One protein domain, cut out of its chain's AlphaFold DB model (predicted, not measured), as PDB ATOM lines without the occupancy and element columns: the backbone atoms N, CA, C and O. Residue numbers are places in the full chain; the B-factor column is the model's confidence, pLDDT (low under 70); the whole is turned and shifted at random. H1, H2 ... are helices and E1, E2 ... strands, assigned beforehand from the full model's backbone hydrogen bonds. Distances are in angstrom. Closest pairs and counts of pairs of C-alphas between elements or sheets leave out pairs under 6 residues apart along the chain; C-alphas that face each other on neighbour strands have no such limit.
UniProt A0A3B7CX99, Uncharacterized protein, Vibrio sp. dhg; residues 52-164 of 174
ATOM      1  N   PHE A  52     -26.073 -17.240 -10.858       85.56
ATOM      2  CA  PHE A  52     -27.332 -17.332 -11.580       85.56
ATOM      3  C   PHE A  52     -28.045 -15.982 -11.515       85.56
ATOM      4  O   PHE A  52     -27.870 -15.225 -10.565       85.56
ATOM      5  N   VAL A  53     -28.844 -15.668 -12.526       92.00
ATOM      6  CA  VAL A  53     -29.672 -14.460 -12.538       92.00
ATOM      7  C   VAL A  53     -31.111 -14.912 -12.665       92.00
ATOM      8  O   VAL A  53     -31.454 -15.536 -13.663       92.00
ATOM      9  N   TYR A  54     -31.941 -14.618 -11.672       92.25
ATOM     10  CA  TYR A  54     -33.379 -14.863 -11.724       92.25
ATOM     11  C   TYR A  54     -34.021 -13.817 -12.630       92.25
ATOM     12  O   TYR A  54     -33.801 -12.626 -12.426       92.25
ATOM     13  N   ARG A  55     -34.786 -14.250 -13.634       94.00
ATOM     14  CA  ARG A  55     -35.375 -13.363 -14.644       94.00
ATOM     15  C   ARG A  55     -36.876 -13.560 -14.730       94.00
ATOM     16  O   ARG A  55     -37.344 -14.697 -14.836       94.00
ATOM     17  N   ALA A  56     -37.617 -12.461 -14.762       93.38
ATOM     18  CA  ALA A  56     -39.045 -12.473 -15.030       93.38
ATOM     19  C   ALA A  56     -39.452 -11.297 -15.917       93.38
ATOM     20  O   ALA A  56     -38.869 -10.219 -15.854       93.38
ATOM     21  N   LYS A  57     -40.479 -11.502 -16.736       92.44
ATOM     22  CA  LYS A  57     -41.063 -10.472 -17.590       92.44
ATOM     23  C   LYS A  57     -42.375  -9.974 -17.003       92.44
ATOM     24  O   LYS A  57     -43.233 -10.783 -16.651       92.44
ATOM     25  N   VAL A  58     -42.573  -8.661 -16.971       90.19
ATOM     26  CA  VAL A  58     -43.842  -8.056 -16.552       90.19
ATOM     27  C   VAL A  58     -44.886  -8.260 -17.649       90.19
ATOM     28  O   VAL A  58     -44.746  -7.762 -18.768       90.19
ATOM     29  N   LYS A  59     -45.947  -9.004 -17.343       89.81
ATOM     30  CA  LYS A  59     -47.061  -9.290 -18.258       89.81
ATOM     31  C   LYS A  59     -48.152  -8.241 -18.198       89.81
ATOM     32  O   LYS A  59     -48.667  -7.851 -19.241       89.81
ATOM     33  N   ALA A  60     -48.499  -7.816 -16.993       86.69
ATOM     34  CA  ALA A  60     -49.568  -6.867 -16.744       86.69
ATOM     35  C   ALA A  60     -49.311  -6.141 -15.424       86.69
ATOM     36  O   ALA A  60     -48.662  -6.682 -14.529       86.69
ATOM     37  N   ILE A  61     -49.831  -4.923 -15.324       84.38
ATOM     38  CA  ILE A  61     -49.881  -4.146 -14.088       84.38
ATOM     39  C   ILE A  61     -51.335  -3.722 -13.950       84.38
ATOM     40  O   ILE A  61     -51.853  -3.010 -14.811       84.38
ATOM     41  N   CYS A  62     -51.994  -4.209 -12.908       78.06
ATOM     42  CA  CYS A  62     -53.411  -3.990 -12.663       78.06
ATOM     43  C   CYS A  62     -53.571  -3.256 -11.340       78.06
ATOM     44  O   CYS A  62     -52.941  -3.633 -10.357       78.06
ATOM     45  N   ASN A  63     -54.437  -2.249 -11.286       73.62
ATOM     46  CA  ASN A  63     -54.849  -1.700 -10.004       73.62
ATOM     47  C   ASN A  63     -55.838  -2.684  -9.346       73.62
ATOM     48  O   ASN A  63     -56.839  -3.065  -9.951       73.62
ATOM     49  N   ALA A  64     -55.557  -3.117  -8.120       64.00
ATOM     50  CA  ALA A  64     -56.397  -3.992  -7.314       64.00
ATOM     51  C   ALA A  64     -57.781  -3.381  -7.023       64.00
ATOM     52  O   ALA A  64     -58.734  -4.127  -6.786       64.00
ATOM     53  N   SER A  65     -57.927  -2.047  -7.072       60.53
ATOM     54  CA  SER A  65     -59.212  -1.364  -6.878       60.53
ATOM     55  C   SER A  65     -60.026  -1.147  -8.156       60.53
ATOM     56  O   SER A  65     -61.245  -1.035  -8.050       60.53
ATOM     57  N   ASP A  66     -59.414  -1.129  -9.348       54.00
ATOM     58  CA  ASP A  66     -60.109  -0.764 -10.591       54.00
ATOM     59  C   ASP A  66     -59.949  -1.783 -11.725       54.00
ATOM     60  O   ASP A  66     -58.860  -2.136 -12.173       54.00
ATOM     61  N   LYS A  67     -61.097  -2.200 -12.273       50.94
ATOM     62  CA  LYS A  67     -61.207  -2.973 -13.516       50.94
ATOM     63  C   LYS A  67     -60.917  -2.076 -14.729       50.94
ATOM     64  O   LYS A  67     -61.855  -1.748 -15.453       50.94
ATOM     65  N   PHE A  68     -59.678  -1.652 -14.967       51.84
ATOM     66  CA  PHE A  68     -59.346  -0.954 -16.215       51.84
ATOM     67  C   PHE A  68     -57.949  -1.272 -16.762       51.84
ATOM     68  O   PHE A  68     -56.959  -1.263 -16.039       51.84
ATOM     69  N   ASP A  69     -57.921  -1.512 -18.077       53.62
ATOM     70  CA  ASP A  69     -56.744  -1.605 -18.944       53.62
ATOM     71  C   ASP A  69     -56.267  -0.192 -19.316       53.62
ATOM     72  O   ASP A  69     -57.003   0.558 -19.962       53.62
ATOM     73  N   GLY A  70     -55.032   0.177 -18.972       47.59
ATOM     74  CA  GLY A  70     -54.429   1.406 -19.500       47.59
ATOM     75  C   GLY A  70     -53.199   1.884 -18.740       47.59
ATOM     76  O   GLY A  70     -53.310   2.651 -17.793       47.59
ATOM     77  N   ILE A  71     -52.020   1.453 -19.188       57.31
ATOM     78  CA  ILE A  71     -50.721   1.789 -18.592       57.31
ATOM     79  C   ILE A  71     -50.254   3.179 -19.040       57.31
ATOM     80  O   ILE A  71     -50.167   3.463 -20.234       57.31
ATOM     81  N   SER A  72     -49.782   3.980 -18.090       47.25
ATOM     82  CA  SER A  72     -48.650   4.884 -18.292       47.25
ATOM     83  C   SER A  72     -47.851   4.879 -16.998       47.25
ATOM     84  O   SER A  72     -48.467   5.007 -15.949       47.25
ATOM     85  N   THR A  73     -46.533   4.684 -17.080       50.69
ATOM     86  CA  THR A  73     -45.559   4.749 -15.972       50.69
ATOM     87  C   THR A  73     -46.095   5.413 -14.707       50.69
ATOM     88  O   THR A  73     -46.221   6.635 -14.662       50.69
ATOM     89  N   MET A  74     -46.422   4.602 -13.709       50.34
ATOM     90  CA  MET A  74     -46.842   5.050 -12.388       50.34
ATOM     91  C   MET A  74     -45.987   4.322 -11.359       50.34
ATOM     92  O   MET A  74     -45.657   3.149 -11.555       50.34
ATOM     93  N   SER A  75     -45.604   5.040 -10.305       52.41
ATOM     94  CA  SER A  75     -45.051   4.426  -9.105       52.41
ATOM     95  C   SER A  75     -46.078   3.428  -8.578       52.41
ATOM     96  O   SER A  75     -47.276   3.721  -8.527       52.41
ATOM     97  N   ILE A  76     -45.626   2.204  -8.323       63.38
ATOM     98  CA  ILE A  76     -46.509   1.110  -7.938       63.38
ATOM     99  C   ILE A  76     -46.602   1.102  -6.416       63.38
ATOM    100  O   ILE A  76     -45.624   0.780  -5.743       63.38
ATOM    101  N   ASP A  77     -47.775   1.457  -5.891       64.44
ATOM    102  CA  ASP A  77     -48.091   1.387  -4.464       64.44
ATOM    103  C   ASP A  77     -48.794   0.064  -4.091       64.44
ATOM    104  O   ASP A  77     -48.941  -0.850  -4.907       64.44
ATOM    105  N   SER A  78     -49.258  -0.045  -2.838       66.44
ATOM    106  CA  SER A  78     -49.900  -1.262  -2.329       66.44
ATOM    107  C   SER A  78     -51.236  -1.633  -2.973       66.44
ATOM    108  O   SER A  78     -51.822  -2.663  -2.643       66.44
ATOM    109  N   SER A  79     -51.772  -0.763  -3.826       71.62
ATOM    110  CA  SER A  79     -53.029  -0.969  -4.531       71.62
ATOM    111  C   SER A  79     -52.841  -1.636  -5.889       71.62
ATOM    112  O   SER A  79     -53.807  -1.734  -6.631       71.62
ATOM    113  N   TYR A  80     -51.647  -2.120  -6.235       76.12
ATOM    114  CA  TYR A  80     -51.370  -2.700  -7.548       76.12
ATOM    115  C   TYR A  80     -50.894  -4.152  -7.488       76.12
ATOM    116  O   TYR A  80     -50.084  -4.548  -6.650       76.12
ATOM    117  N   ASN A  81     -51.342  -4.916  -8.483       81.56
ATOM    118  CA  ASN A  81     -50.943  -6.286  -8.748       81.56
ATOM    119  C   ASN A  81     -50.096  -6.318 -10.026       81.56
ATOM    120  O   ASN A  81     -50.546  -5.919 -11.105       81.56
ATOM    121  N   ILE A  82     -48.878  -6.832  -9.917       85.50
ATOM    122  CA  ILE A  82     -47.951  -7.042 -11.026       85.50
ATOM    123  C   ILE A  82     -48.000  -8.515 -11.412       85.50
ATOM    124  O   ILE A  82     -47.622  -9.398 -10.642       85.50
ATOM    125  N   GLN A  83     -48.420  -8.806 -12.637       88.44
ATOM    126  CA  GLN A  83     -48.333 -10.156 -13.172       88.44
ATOM    127  C   GLN A  83     -46.962 -10.367 -13.808       88.44
ATOM    128  O   GLN A  83     -46.563  -9.608 -14.696       88.44
ATOM    129  N   ILE A  84     -46.272 -11.429 -13.401       90.31
ATOM    130  CA  ILE A  84     -44.962 -11.787 -13.948       90.31
ATOM    131  C   ILE A  84     -44.987 -13.128 -14.681       90.31
ATOM    132  O   ILE A  84     -45.815 -14.002 -14.428       90.31
ATOM    133  N   GLU A  85     -44.030 -13.298 -15.582       93.06
ATOM    134  CA  GLU A  85     -43.699 -14.568 -16.216       93.06
ATOM    135  C   GLU A  85     -42.207 -14.848 -16.026       93.06
ATOM    136  O   GLU A  85     -41.356 -14.183 -16.622       93.06
ATOM    137  N   GLY A  86     -41.890 -15.830 -15.185       90.31
ATOM    138  CA  GLY A  86     -40.537 -16.328 -14.987       90.31
ATOM    139  C   GLY A  86     -39.957 -16.870 -16.291       90.31
ATOM    140  O   GLY A  86     -40.589 -17.650 -17.000       90.31
ATOM    141  N   THR A  87     -38.747 -16.429 -16.628       92.69
ATOM    142  CA  THR A  87     -38.074 -16.804 -17.884       92.69
ATOM    143  C   THR A  87     -37.174 -18.022 -17.697       92.69
ATOM    144  O   THR A  87     -37.117 -18.899 -18.554       92.69
ATOM    145  N   ASN A  88     -36.467 -18.092 -16.569       90.62
ATOM    146  CA  ASN A  88     -35.545 -19.180 -16.234       90.62
ATOM    147  C   ASN A  88     -35.740 -19.736 -14.813       90.62
ATOM    148  O   ASN A  88     -34.972 -20.588 -14.374       90.62
ATOM    149  N   CYS A  89     -36.763 -19.259 -14.113       88.50
ATOM    150  CA  CYS A  89     -37.183 -19.704 -12.792       88.50
ATOM    151  C   CYS A  89     -38.715 -19.719 -12.736       88.50
ATOM    152  O   CYS A  89     -39.381 -19.205 -13.638       88.50
ATOM    153  N   THR A  90     -39.290 -20.303 -11.687       91.69
ATOM    154  CA  THR A  90     -40.739 -20.197 -11.462       91.69
ATOM    155  C   THR A  90     -41.103 -18.802 -10.949       91.69
ATOM    156  O   THR A  90     -40.255 -18.100 -10.391       91.69
ATOM    157  N   ASN A  91     -42.370 -18.402 -11.099       90.94
ATOM    158  CA  ASN A  91     -42.867 -17.140 -10.536       90.94
ATOM    159  C   ASN A  91     -42.667 -17.094  -9.012       90.94
ATOM    160  O   ASN A  91     -42.214 -16.083  -8.487       90.94
ATOM    161  N   ASP A  92     -42.914 -18.210  -8.318       90.25
ATOM    162  CA  ASP A  92     -42.697 -18.335  -6.870       90.25
ATOM    163  C   ASP A  92     -41.235 -18.152  -6.473       90.25
ATOM    164  O   ASP A  92     -40.926 -17.511  -5.468       90.25
ATOM    165  N   GLU A  93     -40.319 -18.742  -7.241       89.75
ATOM    166  CA  GLU A  93     -38.892 -18.602  -6.987       89.75
ATOM    167  C   GLU A  93     -38.438 -17.164  -7.224       89.75
ATOM    168  O   GLU A  93     -37.752 -16.603  -6.370       89.75
ATOM    169  N   PHE A  94     -38.878 -16.546  -8.322       91.62
ATOM    170  CA  PHE A  94     -38.592 -15.144  -8.602       91.62
ATOM    171  C   PHE A  94     -39.117 -14.235  -7.487       91.62
ATOM    172  O   PHE A  94     -38.355 -13.446  -6.937       91.62
ATOM    173  N   ALA A  95     -40.386 -14.387  -7.102       89.69
ATOM    174  CA  ALA A  95     -41.038 -13.549  -6.103       89.69
ATOM    175  C   ALA A  95     -40.342 -13.618  -4.739       89.69
ATOM    176  O   ALA A  95     -40.083 -12.586  -4.126       89.69
ATOM    177  N   LYS A  96     -39.943 -14.818  -4.292       88.69
ATOM    178  CA  LYS A  96     -39.170 -14.985  -3.050       88.69
ATOM    179  C   LYS A  96     -37.886 -14.162  -3.057       88.69
ATOM    180  O   LYS A  96     -37.562 -13.535  -2.056       88.69
ATOM    181  N   ARG A  97     -37.145 -14.167  -4.168       89.56
ATOM    182  CA  ARG A  97     -35.910 -13.375  -4.298       89.56
ATOM    183  C   ARG A  97     -36.215 -11.889  -4.433       89.56
ATOM    184  O   ARG A  97     -35.512 -11.074  -3.850       89.56
ATOM    185  N   PHE A  98     -37.288 -11.556  -5.139       89.00
ATOM    186  CA  PHE A  98     -37.740 -10.190  -5.339       89.00
ATOM    187  C   PHE A  98     -38.112  -9.499  -4.027       89.00
ATOM    188  O   PHE A  98     -37.613  -8.404  -3.790       89.00
ATOM    189  N   PHE A  99     -38.893 -10.133  -3.147       87.12
ATOM    190  CA  PHE A  99     -39.267  -9.553  -1.846       87.12
ATOM    191  C   PHE A  99     -38.085  -9.414  -0.886       87.12
ATOM    192  O   PHE A  99     -38.038  -8.509  -0.061       87.12
ATOM    193  N   VAL A 100     -37.107 -10.312  -0.980       87.12
ATOM    194  CA  VAL A 100     -35.888 -10.198  -0.176       87.12
ATOM    195  C   VAL A 100     -35.077  -8.963  -0.577       87.12
ATOM    196  O   VAL A 100     -34.552  -8.289   0.297       87.12
ATOM    197  N   VAL A 101     -34.999  -8.654  -1.876       87.44
ATOM    198  CA  VAL A 101     -34.201  -7.528  -2.392       87.44
ATOM    199  C   VAL A 101     -34.953  -6.198  -2.331       87.44
ATOM    200  O   VAL A 101     -34.363  -5.186  -1.971       87.44
ATOM    201  N   ASN A 102     -36.234  -6.186  -2.697       82.31
ATOM    202  CA  ASN A 102     -37.008  -4.954  -2.886       82.31
ATOM    203  C   ASN A 102     -38.016  -4.677  -1.759       82.31
ATOM    204  O   ASN A 102     -38.651  -3.627  -1.766       82.31
ATOM    205  N   GLY A 103     -38.163  -5.581  -0.786       76.25
ATOM    206  CA  GLY A 103     -39.005  -5.362   0.390       76.25
ATOM    207  C   GLY A 103     -40.421  -5.934   0.287       76.25
ATOM    208  O   GLY A 103     -40.624  -7.093  -0.079       76.25
ATOM    209  N   GLU A 104     -41.405  -5.156   0.742       73.69
ATOM    210  CA  GLU A 104     -42.711  -5.664   1.163       73.69
ATOM    211  C   GLU A 104     -43.639  -6.037   0.002       73.69
ATOM    212  O   GLU A 104     -43.921  -5.260  -0.911       73.69
ATOM    213  N   GLY A 105     -44.173  -7.250   0.080       77.56
ATOM    214  CA  GLY A 105     -45.158  -7.759  -0.853       77.56
ATOM    215  C   GLY A 105     -45.486  -9.217  -0.573       77.56
ATOM    216  O   GLY A 105     -44.947  -9.841   0.346       77.56
ATOM    217  N   HIS A 106     -46.390  -9.766  -1.369       85.50
ATOM    218  CA  HIS A 106     -46.725 -11.181  -1.346       85.50
ATOM    219  C   HIS A 106     -47.145 -11.665  -2.733       85.50
ATOM    220  O   HIS A 106     -47.333 -10.887  -3.667       85.50
ATOM    221  N   MET A 107     -47.264 -12.982  -2.861       87.50
ATOM    222  CA  MET A 107     -47.797 -13.629  -4.053       87.50
ATOM    223  C   MET A 107     -49.270 -13.958  -3.848       87.50
ATOM    224  O   MET A 107     -49.627 -14.593  -2.854       87.50
ATOM    225  N   GLU A 108     -50.103 -13.561  -4.802       84.25
ATOM    226  CA  GLU A 108     -51.526 -13.879  -4.858       84.25
ATOM    227  C   GLU A 108     -51.831 -14.780  -6.069       84.25
ATOM    228  O   GLU A 108     -51.260 -14.622  -7.154       84.25
ATOM    229  N   GLY A 109     -52.733 -15.749  -5.882       80.06
ATOM    230  CA  GLY A 109     -53.203 -16.649  -6.941       80.06
ATOM    231  C   GLY A 109     -52.081 -17.370  -7.702       80.06
ATOM    232  O   GLY A 109     -51.108 -17.833  -7.110       80.06
ATOM    233  N   ASP A 110     -52.216 -17.441  -9.029       73.00
ATOM    234  CA  ASP A 110     -51.291 -18.140  -9.940       73.00
ATOM    235  C   ASP A 110     -50.046 -17.301 -10.317       73.00
ATOM    236  O   ASP A 110     -49.571 -17.326 -11.453       73.00
ATOM    237  N   GLY A 111     -49.514 -16.519  -9.377       76.00
ATOM    238  CA  GLY A 111     -48.228 -15.839  -9.541       76.00
ATOM    239  C   GLY A 111     -48.270 -14.337  -9.796       76.00
ATOM    240  O   GLY A 111     -47.526 -13.825 -10.636       76.00
ATOM    241  N   TRP A 112     -49.150 -13.644  -9.080       85.75
ATOM    242  CA  TRP A 112     -49.332 -12.201  -9.143       85.75
ATOM    243  C   TRP A 112     -48.590 -11.602  -7.949       85.75
ATOM    244  O   TRP A 112     -48.884 -11.950  -6.807       85.75
ATOM    245  N   LEU A 113     -47.608 -10.739  -8.198       86.69
ATOM    246  CA  LEU A 113     -46.913 -10.024  -7.135       86.69
ATOM    247  C   LEU A 113     -47.757  -8.829  -6.724       86.69
ATOM    248  O   LEU A 113     -48.036  -7.952  -7.537       86.69
ATOM    249  N   VAL A 114     -48.111  -8.781  -5.453       83.50
ATOM    250  CA  VAL A 114     -48.746  -7.626  -4.831       83.50
ATOM    251  C   VAL A 114     -47.698  -6.973  -3.953       83.50
ATOM    252  O   VAL A 114     -47.117  -7.635  -3.092       83.50
ATOM    253  N   LEU A 115     -47.421  -5.699  -4.190       82.06
ATOM    254  CA  LEU A 115     -46.449  -4.945  -3.404       82.06
ATOM    255  C   LEU A 115     -47.159  -4.227  -2.267       82.06
ATOM    256  O   LEU A 115     -48.371  -4.040  -2.316       82.06
ATOM    257  N   TYR A 116     -46.424  -3.841  -1.235       71.25
ATOM    258  CA  TYR A 116     -46.935  -2.976  -0.187       71.25
ATOM    259  C   TYR A 116     -46.056  -1.714  -0.155       71.25
ATOM    260  O   TYR A 116     -44.946  -1.751   0.356       71.25
ATOM    261  N   VAL A 117     -46.567  -0.598  -0.705       64.81
ATOM    262  CA  VAL A 117     -45.951   0.757  -0.757       64.81
ATOM    263  C   VAL A 117     -44.958   0.994  -1.921       64.81
ATOM    264  O   VAL A 117     -44.326   0.055  -2.404       64.81
ATOM    265  N   ASP A 118     -44.877   2.263  -2.375       60.28
ATOM    266  CA  ASP A 118     -44.087   2.819  -3.501       60.28
ATOM    267  C   ASP A 118     -42.618   2.369  -3.490       60.28
ATOM    268  O   ASP A 118     -41.727   3.076  -3.013       60.28
ATOM    269  N   SER A 119     -42.345   1.179  -4.010       61.81
ATOM    270  CA  SER A 119     -41.010   0.573  -3.914       61.81
ATOM    271  C   SER A 119     -40.372   0.298  -5.265       61.81
ATOM    272  O   SER A 119     -39.157   0.109  -5.323       61.81
ATOM    273  N   ILE A 120     -41.131   0.321  -6.370       71.56
ATOM    274  CA  ILE A 120     -40.540   0.063  -7.683       71.56
ATOM    275  C   ILE A 120     -41.297   0.712  -8.847       71.56
ATOM    276  O   ILE A 120     -42.526   0.698  -8.922       71.56
ATOM    277  N   GLU A 121     -40.534   1.262  -9.792       74.81
ATOM    278  CA  GLU A 121     -41.031   1.662 -11.107       74.81
ATOM    279  C   GLU A 121     -40.813   0.501 -12.082       74.81
ATOM    280  O   GLU A 121     -39.672   0.163 -12.386       74.81
ATOM    281  N   VAL A 122     -41.891  -0.104 -12.589       78.12
ATOM    282  CA  VAL A 122     -41.808  -1.104 -13.667       78.12
ATOM    283  C   VAL A 122     -42.875  -0.869 -14.729       78.12
ATOM    284  O   VAL A 122     -43.918  -0.257 -14.480       78.12
ATOM    285  N   ARG A 123     -42.621  -1.355 -15.944       84.12
ATOM    286  CA  ARG A 123     -43.524  -1.243 -17.097       84.12
ATOM    287  C   ARG A 123     -43.911  -2.613 -17.629       84.12
ATOM    288  O   ARG A 123     -43.138  -3.565 -17.592       84.12
ATOM    289  N   VAL A 124     -45.097  -2.710 -18.223       86.00
ATOM    290  CA  VAL A 124     -45.485  -3.933 -18.938       86.00
ATOM    291  C   VAL A 124     -44.531  -4.196 -20.100       86.00
ATOM    292  O   VAL A 124     -44.228  -3.309 -20.897       86.00
ATOM    293  N   GLY A 125     -44.077  -5.442 -20.196       87.19
ATOM    294  CA  GLY A 125     -43.090  -5.902 -21.162       87.19
ATOM    295  C   GLY A 125     -41.642  -5.796 -20.686       87.19
ATOM    296  O   GLY A 125     -40.782  -6.366 -21.356       87.19
ATOM    297  N   GLU A 126     -41.383  -5.122 -19.564       90.25
ATOM    298  CA  GLU A 126     -40.054  -5.000 -18.965       90.25
ATOM    299  C   GLU A 126     -39.553  -6.342 -18.417       90.25
ATOM    300  O   GLU A 126     -40.340  -7.174 -17.955       90.25
ATOM    301  N   GLU A 127     -38.241  -6.556 -18.504       91.75
ATOM    302  CA  GLU A 127     -37.557  -7.697 -17.900       91.75
ATOM    303  C   GLU A 127     -36.915  -7.250 -16.587       91.75
ATOM    304  O   GLU A 127     -36.164  -6.279 -16.554       91.75
ATOM    305  N   ILE A 128     -37.223  -7.972 -15.514       90.56
ATOM    306  CA  ILE A 128     -36.677  -7.748 -14.182       90.56
ATOM    307  C   ILE A 128     -35.673  -8.859 -13.892       90.56
ATOM    308  O   ILE A 128     -35.953 -10.044 -14.102       90.56
ATOM    309  N   GLU A 129     -34.514  -8.469 -13.373       93.19
ATOM    310  CA  GLU A 129     -33.403  -9.370 -13.105       93.19
ATOM    311  C   GLU A 129     -32.924  -9.254 -11.664       93.19
ATOM    312  O   GLU A 129     -32.734  -8.152 -11.150       93.19
ATOM    313  N   ILE A 130     -32.667 -10.397 -11.030       92.31
ATOM    314  CA  ILE A 130     -32.083 -10.454  -9.692       92.31
ATOM    315  C   ILE A 130     -30.889 -11.407  -9.711       92.31
ATOM    316  O   ILE A 130     -31.073 -12.623  -9.838       92.31
ATOM    317  N   PRO A 131     -29.658 -10.896  -9.571       91.62
ATOM    318  CA  PRO A 131     -28.487 -11.737  -9.376       91.62
ATOM    319  C   PRO A 131     -28.592 -12.561  -8.085       91.62
ATOM    320  O   PRO A 131     -29.052 -12.079  -7.049       91.62
ATOM    321  N   SER A 132     -28.163 -13.823  -8.136       87.94
ATOM    322  CA  SER A 132     -28.270 -14.747  -7.004       87.94
ATOM    323  C   SER A 132     -27.430 -14.334  -5.796       87.94
ATOM    324  O   SER A 132     -27.816 -14.631  -4.670       87.94
ATOM    325  N   ASP A 133     -26.290 -13.677  -6.027       88.31
ATOM    326  CA  ASP A 133     -25.441 -13.100  -4.981       88.31
ATOM    327  C   ASP A 133     -26.131 -11.910  -4.306       88.31
ATOM    328  O   ASP A 133     -26.275 -11.917  -3.090       88.31
ATOM    329  N   VAL A 134     -26.694 -10.980  -5.082       88.62
ATOM    330  CA  VAL A 134     -27.472  -9.846  -4.544       88.62
ATOM    331  C   VAL A 134     -28.649 -10.323  -3.688       88.62
ATOM    332  O   VAL A 134     -28.868  -9.821  -2.590       88.62
ATOM    333  N   ALA A 135     -29.392 -11.331  -4.153       88.06
ATOM    334  CA  ALA A 135     -30.498 -11.891  -3.377       88.06
ATOM    335  C   ALA A 135     -30.041 -12.600  -2.095       88.06
ATOM    336  O   ALA A 135     -30.797 -12.670  -1.130       88.06
ATOM    337  N   PHE A 136     -28.839 -13.182  -2.097       87.12
ATOM    338  CA  PHE A 136     -28.269 -13.813  -0.914       87.12
ATOM    339  C   PHE A 136     -27.811 -12.766   0.102       87.12
ATOM    340  O   PHE A 136     -28.140 -12.894   1.278       87.12
ATOM    341  N   ASP A 137     -27.125 -11.720  -0.349       88.50
ATOM    342  CA  ASP A 137     -26.641 -10.646   0.516       88.50
ATOM    343  C   ASP A 137     -27.817  -9.911   1.178       88.50
ATOM    344  O   ASP A 137     -27.853  -9.792   2.401       88.50
ATOM    345  N   ALA A 138     -28.854  -9.563   0.408       87.38
ATOM    346  CA  ALA A 138     -30.074  -8.955   0.945       87.38
ATOM    347  C   ALA A 138     -30.800  -9.867   1.956       87.38
ATOM    348  O   ALA A 138     -31.349  -9.397   2.953       87.38
ATOM    349  N   MET A 139     -30.773 -11.190   1.747       86.81
ATOM    350  CA  MET A 139     -31.327 -12.151   2.707       86.81
ATOM    351  C   MET A 139     -30.574 -12.097   4.036       86.81
ATOM    352  O   MET A 139     -31.196 -12.108   5.096       86.81
ATOM    353  N   VAL A 140     -29.242 -12.051   3.981       87.31
ATOM    354  CA  VAL A 140     -28.397 -11.969   5.175       87.31
ATOM    355  C   VAL A 140     -28.632 -10.649   5.903       87.31
ATOM    356  O   VAL A 140     -28.846 -10.671   7.112       87.31
ATOM    357  N   GLU A 141     -28.650  -9.524   5.188       87.06
ATOM    358  CA  GLU A 141     -28.902  -8.202   5.773       87.06
ATOM    359  C   GLU A 141     -30.254  -8.138   6.487       87.06
ATOM    360  O   GLU A 141     -30.316  -7.726   7.645       87.06
ATOM    361  N   ARG A 142     -31.321  -8.636   5.851       82.00
ATOM    362  CA  ARG A 142     -32.654  -8.683   6.462       82.00
ATOM    363  C   ARG A 142     -32.686  -9.547   7.721       82.00
ATOM    364  O   ARG A 142     -33.238  -9.134   8.733       82.00
ATOM    365  N   MET A 143     -32.068 -10.729   7.688       84.81
ATOM    366  CA  MET A 143     -31.996 -11.602   8.867       84.81
ATOM    367  C   MET A 143     -31.230 -10.954  10.027       84.81
ATOM    368  O   MET A 143     -31.572 -11.180  11.187       84.81
ATOM    369  N   VAL A 144     -30.190 -10.171   9.728       89.62
ATOM    370  CA  VAL A 144     -29.438  -9.423  10.743       89.62
ATOM    371  C   VAL A 144     -30.307  -8.323  11.348       89.62
ATOM    372  O   VAL A 144     -30.397  -8.256  12.570       89.62
ATOM    373  N   GLN A 145     -31.004  -7.533  10.527       85.44
ATOM    374  CA  GLN A 145     -31.913  -6.483  11.003       85.44
ATOM    375  C   GLN A 145     -33.033  -7.046  11.886       85.44
ATOM    376  O   GLN A 145     -33.243  -6.563  12.996       85.44
ATOM    377  N   GLU A 146     -33.697  -8.121  11.453       86.56
ATOM    378  CA  GLU A 146     -34.744  -8.784  12.246       86.56
ATOM    379  C   GLU A 146     -34.196  -9.283  13.599       86.56
ATOM    380  O   GLU A 146     -34.854  -9.162  14.633       86.56
ATOM    381  N   ALA A 147     -32.969  -9.813  13.627       89.00
ATOM    382  CA  ALA A 147     -32.330 -10.239  14.871       89.00
ATOM    383  C   ALA A 147     -31.983  -9.058  15.797       89.00
ATOM    384  O   ALA A 147     -32.149  -9.173  17.014       89.00
ATOM    385  N   GLU A 148     -31.519  -7.936  15.241       91.25
ATOM    386  CA  GLU A 148     -31.239  -6.702  15.983       91.25
ATOM    387  C   GLU A 148     -32.520  -6.117  16.596       91.25
ATOM    388  O   GLU A 148     -32.535  -5.802  17.787       91.25
ATOM    389  N   GLU A 149     -33.621  -6.068  15.844       89.88
ATOM    390  CA  GLU A 149     -34.925  -5.608  16.336       89.88
ATOM    391  C   GLU A 149     -35.451  -6.471  17.487       89.88
ATOM    392  O   GLU A 149     -35.903  -5.951  18.513       89.88
ATOM    393  N   VAL A 150     -35.363  -7.799  17.357       92.25
ATOM    394  CA  VAL A 150     -35.748  -8.727  18.432       92.25
ATOM    395  C   VAL A 150     -34.885  -8.500  19.673       92.25
ATOM    396  O   VAL A 150     -35.402  -8.483  20.794       92.25
ATOM    397  N   LEU A 151     -33.576  -8.296  19.504       92.25
ATOM    398  CA  LEU A 151     -32.669  -8.030  20.617       92.25
ATOM    399  C   LEU A 151     -32.998  -6.702  21.314       92.25
ATOM    400  O   LEU A 151     -33.026  -6.651  22.546       92.25
ATOM    401  N   GLU A 152     -33.297  -5.648  20.556       91.94
ATOM    402  CA  GLU A 152     -33.735  -4.367  21.110       91.94
ATOM    403  C   GLU A 152     -35.034  -4.488  21.907       91.94
ATOM    404  O   GLU A 152     -35.150  -3.905  22.986       91.94
ATOM    405  N   GLN A 153     -36.011  -5.244  21.399       88.69
ATOM    406  CA  GLN A 153     -37.267  -5.489  22.107       88.69
ATOM    407  C   GLN A 153     -37.025  -6.227  23.423       88.69
ATOM    408  O   GLN A 153     -37.558  -5.831  24.460       88.69
ATOM    409  N   LEU A 154     -36.183  -7.263  23.416       90.62
ATOM    410  CA  LEU A 154     -35.808  -7.981  24.635       90.62
ATOM    411  C   LEU A 154     -35.109  -7.062  25.641       90.62
ATOM    412  O   LEU A 154     -35.403  -7.131  26.835       90.62
ATOM    413  N   TYR A 155     -34.224  -6.183  25.173       90.50
ATOM    414  CA  TYR A 155     -33.533  -5.220  26.024       90.50
ATOM    415  C   TYR A 155     -34.492  -4.191  26.641       90.50
ATOM    416  O   TYR A 155     -34.453  -3.973  27.853       90.50
ATOM    417  N   LYS A 156     -35.400  -3.608  25.846       91.31
ATOM    418  CA  LYS A 156     -36.441  -2.677  26.324       91.31
ATOM    419  C   LYS A 156     -37.354  -3.348  27.354       91.31
ATOM    420  O   LYS A 156     -37.534  -2.815  28.444       91.31
ATOM    421  N   ASN A 157     -37.815  -4.566  27.069       90.00
ATOM    422  CA  ASN A 157     -38.628  -5.352  28.000       90.00
ATOM    423  C   ASN A 157     -37.883  -5.655  29.311       90.00
ATOM    424  O   ASN A 157     -38.478  -5.647  30.387       90.00
ATOM    425  N   ALA A 158     -36.581  -5.945  29.251       88.62
ATOM    426  CA  ALA A 158     -35.780  -6.186  30.450       88.62
ATOM    427  C   ALA A 158     -35.644  -4.920  31.312       88.62
ATOM    428  O   ALA A 158     -35.784  -5.008  32.532       88.62
ATOM    429  N   LEU A 159     -35.423  -3.755  30.695       88.88
ATOM    430  CA  LEU A 159     -35.361  -2.469  31.396       88.88
ATOM    431  C   LEU A 159     -36.688  -2.121  32.082       88.88
ATOM    432  O   LEU A 159     -36.684  -1.841  33.279       88.88
ATOM    433  N   GLU A 160     -37.815  -2.223  31.370       87.69
ATOM    434  CA  GLU A 160     -39.145  -1.944  31.936       87.69
ATOM    435  C   GLU A 160     -39.454  -2.831  33.155       87.69
ATOM    436  O   GLU A 160     -39.995  -2.371  34.162       87.69
ATOM    437  N   ASN A 161     -39.061  -4.107  33.107       81.88
ATOM    438  CA  ASN A 161     -39.254  -5.032  34.224       81.88
ATOM    439  C   ASN A 161     -38.386  -4.687  35.449       81.88
ATOM    440  O   ASN A 161     -38.830  -4.872  36.588       81.88
ATOM    441  N   ILE A 162     -37.165  -4.183  35.242       83.50
ATOM    442  CA  ILE A 162     -36.286  -3.729  36.333       83.50
ATOM    443  C   ILE A 162     -36.853  -2.462  36.985       83.50
ATOM    444  O   ILE A 162     -36.889  -2.368  38.211       83.50
ATOM    445  N   GLU A 163     -37.331  -1.502  36.194       74.62
ATOM    446  CA  GLU A 163     -37.934  -0.270  36.719       74.62
ATOM    447  C   GLU A 163     -39.194  -0.566  37.539       74.62
ATOM    448  O   GLU A 163     -39.338  -0.083  38.663       74.62
ATOM    449  N   LYS A 164     -40.058  -1.457  37.043       71.50
ATOM    450  CA  LYS A 164     -41.281  -1.855  37.747       71.50
ATOM    451  C   LYS A 164     -41.004  -2.548  39.086       71.50
ATOM    452  O   LYS A 164     -41.642  -2.241  40.090       71.50
TER     453      LYS A 164
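This is residues 52 to 164 of the 174 residues of an uncharacterized protein of Vibrio sp. dhg (UniProt A0A3B7CX99). A strongly twisted sheet of five strands curls round the short helix H1 to make a compact head, and the long helix H2 runs off from it as an arm, with residues 144 to 164 sticking out free. The printed part has 113 residues, with two named helices and five named strands in the order E1, E2, H1, E3, E4, E5, H2. The sheet's order is E3, E4, E2, E1, E5, all antiparallel, and the class is mixed, helices and strands. The whole is loose, with a radius of gyration of the C-alphas of 17.9 A, and elongated, spanning 59 by 36 by 23 A.

Strand E1, residues 53 to 63, is an inner strand and bends by 60 degrees at residue 59. It forms a hairpin with E2, residues 80 to 86, where N 59 and O 83 are 2.8 A apart, within hydrogen-bond range. Helix H1, residues 91 to 102, is on the sheet, which curls round it; the closest C-alphas of H1 and E1 are those of Phe 94 and Tyr 54, 6.1 A apart. These are two layers, with H1 on one face of the sheet. Edge strand E3, residues 105 to 108, forms a hairpin with E4, residues 112 to 115, with N 106 and O 114 at 2.8 A. E4 is also the antiparallel neighbour of E2, with N 82 and O 113 at 2.8 A. E2, H1 and E3 make a split strand-helix-strand unit, two strands of one sheet that are not neighbours, with a helix between them along the chain and with E4 between them in the sheet; its crossover is right-handed. Edge strand E5, residues 127 to 131, is antiparallel to E1, with N 56 and O 128 at 3.0 A. E3 and E5 are apart. Helix H2, residues 132 to 164, only grazes the sheet, with residues 132 to 135. H1, with residues 97 to 101 alone, touches residues 134 to 142 of H2 at a steep tilt of 58 degrees, the same way; their closest C-alphas, of Val 101 and Ala 138, are 5.5 A apart. In H1 and H2 every O i to N i+4 pair is within hydrogen-bond range.

E1 begins at C-alpha 53, (-29.672, -14.460, -12.538), and is 28.3 A long; E2 is 18.9 A. H1 begins at C-alpha 91, (-42.867, -17.140, -10.536), and is 15.5 A long. E3 and E4 are 9.7 A each, and E5 is 13.1 A. H2, 48.4 A long, ends at C-alpha 164, (-41.281, -1.855, 37.747).

The two C-alphas farthest apart, of Gly 125 and Lys 164, are 59.1 A apart. The printed part has no cut. The links E1 to E2 and E4 to E5 are long. The model's pLDDT is under 70 at residues 64 to 78 and 117 to 119.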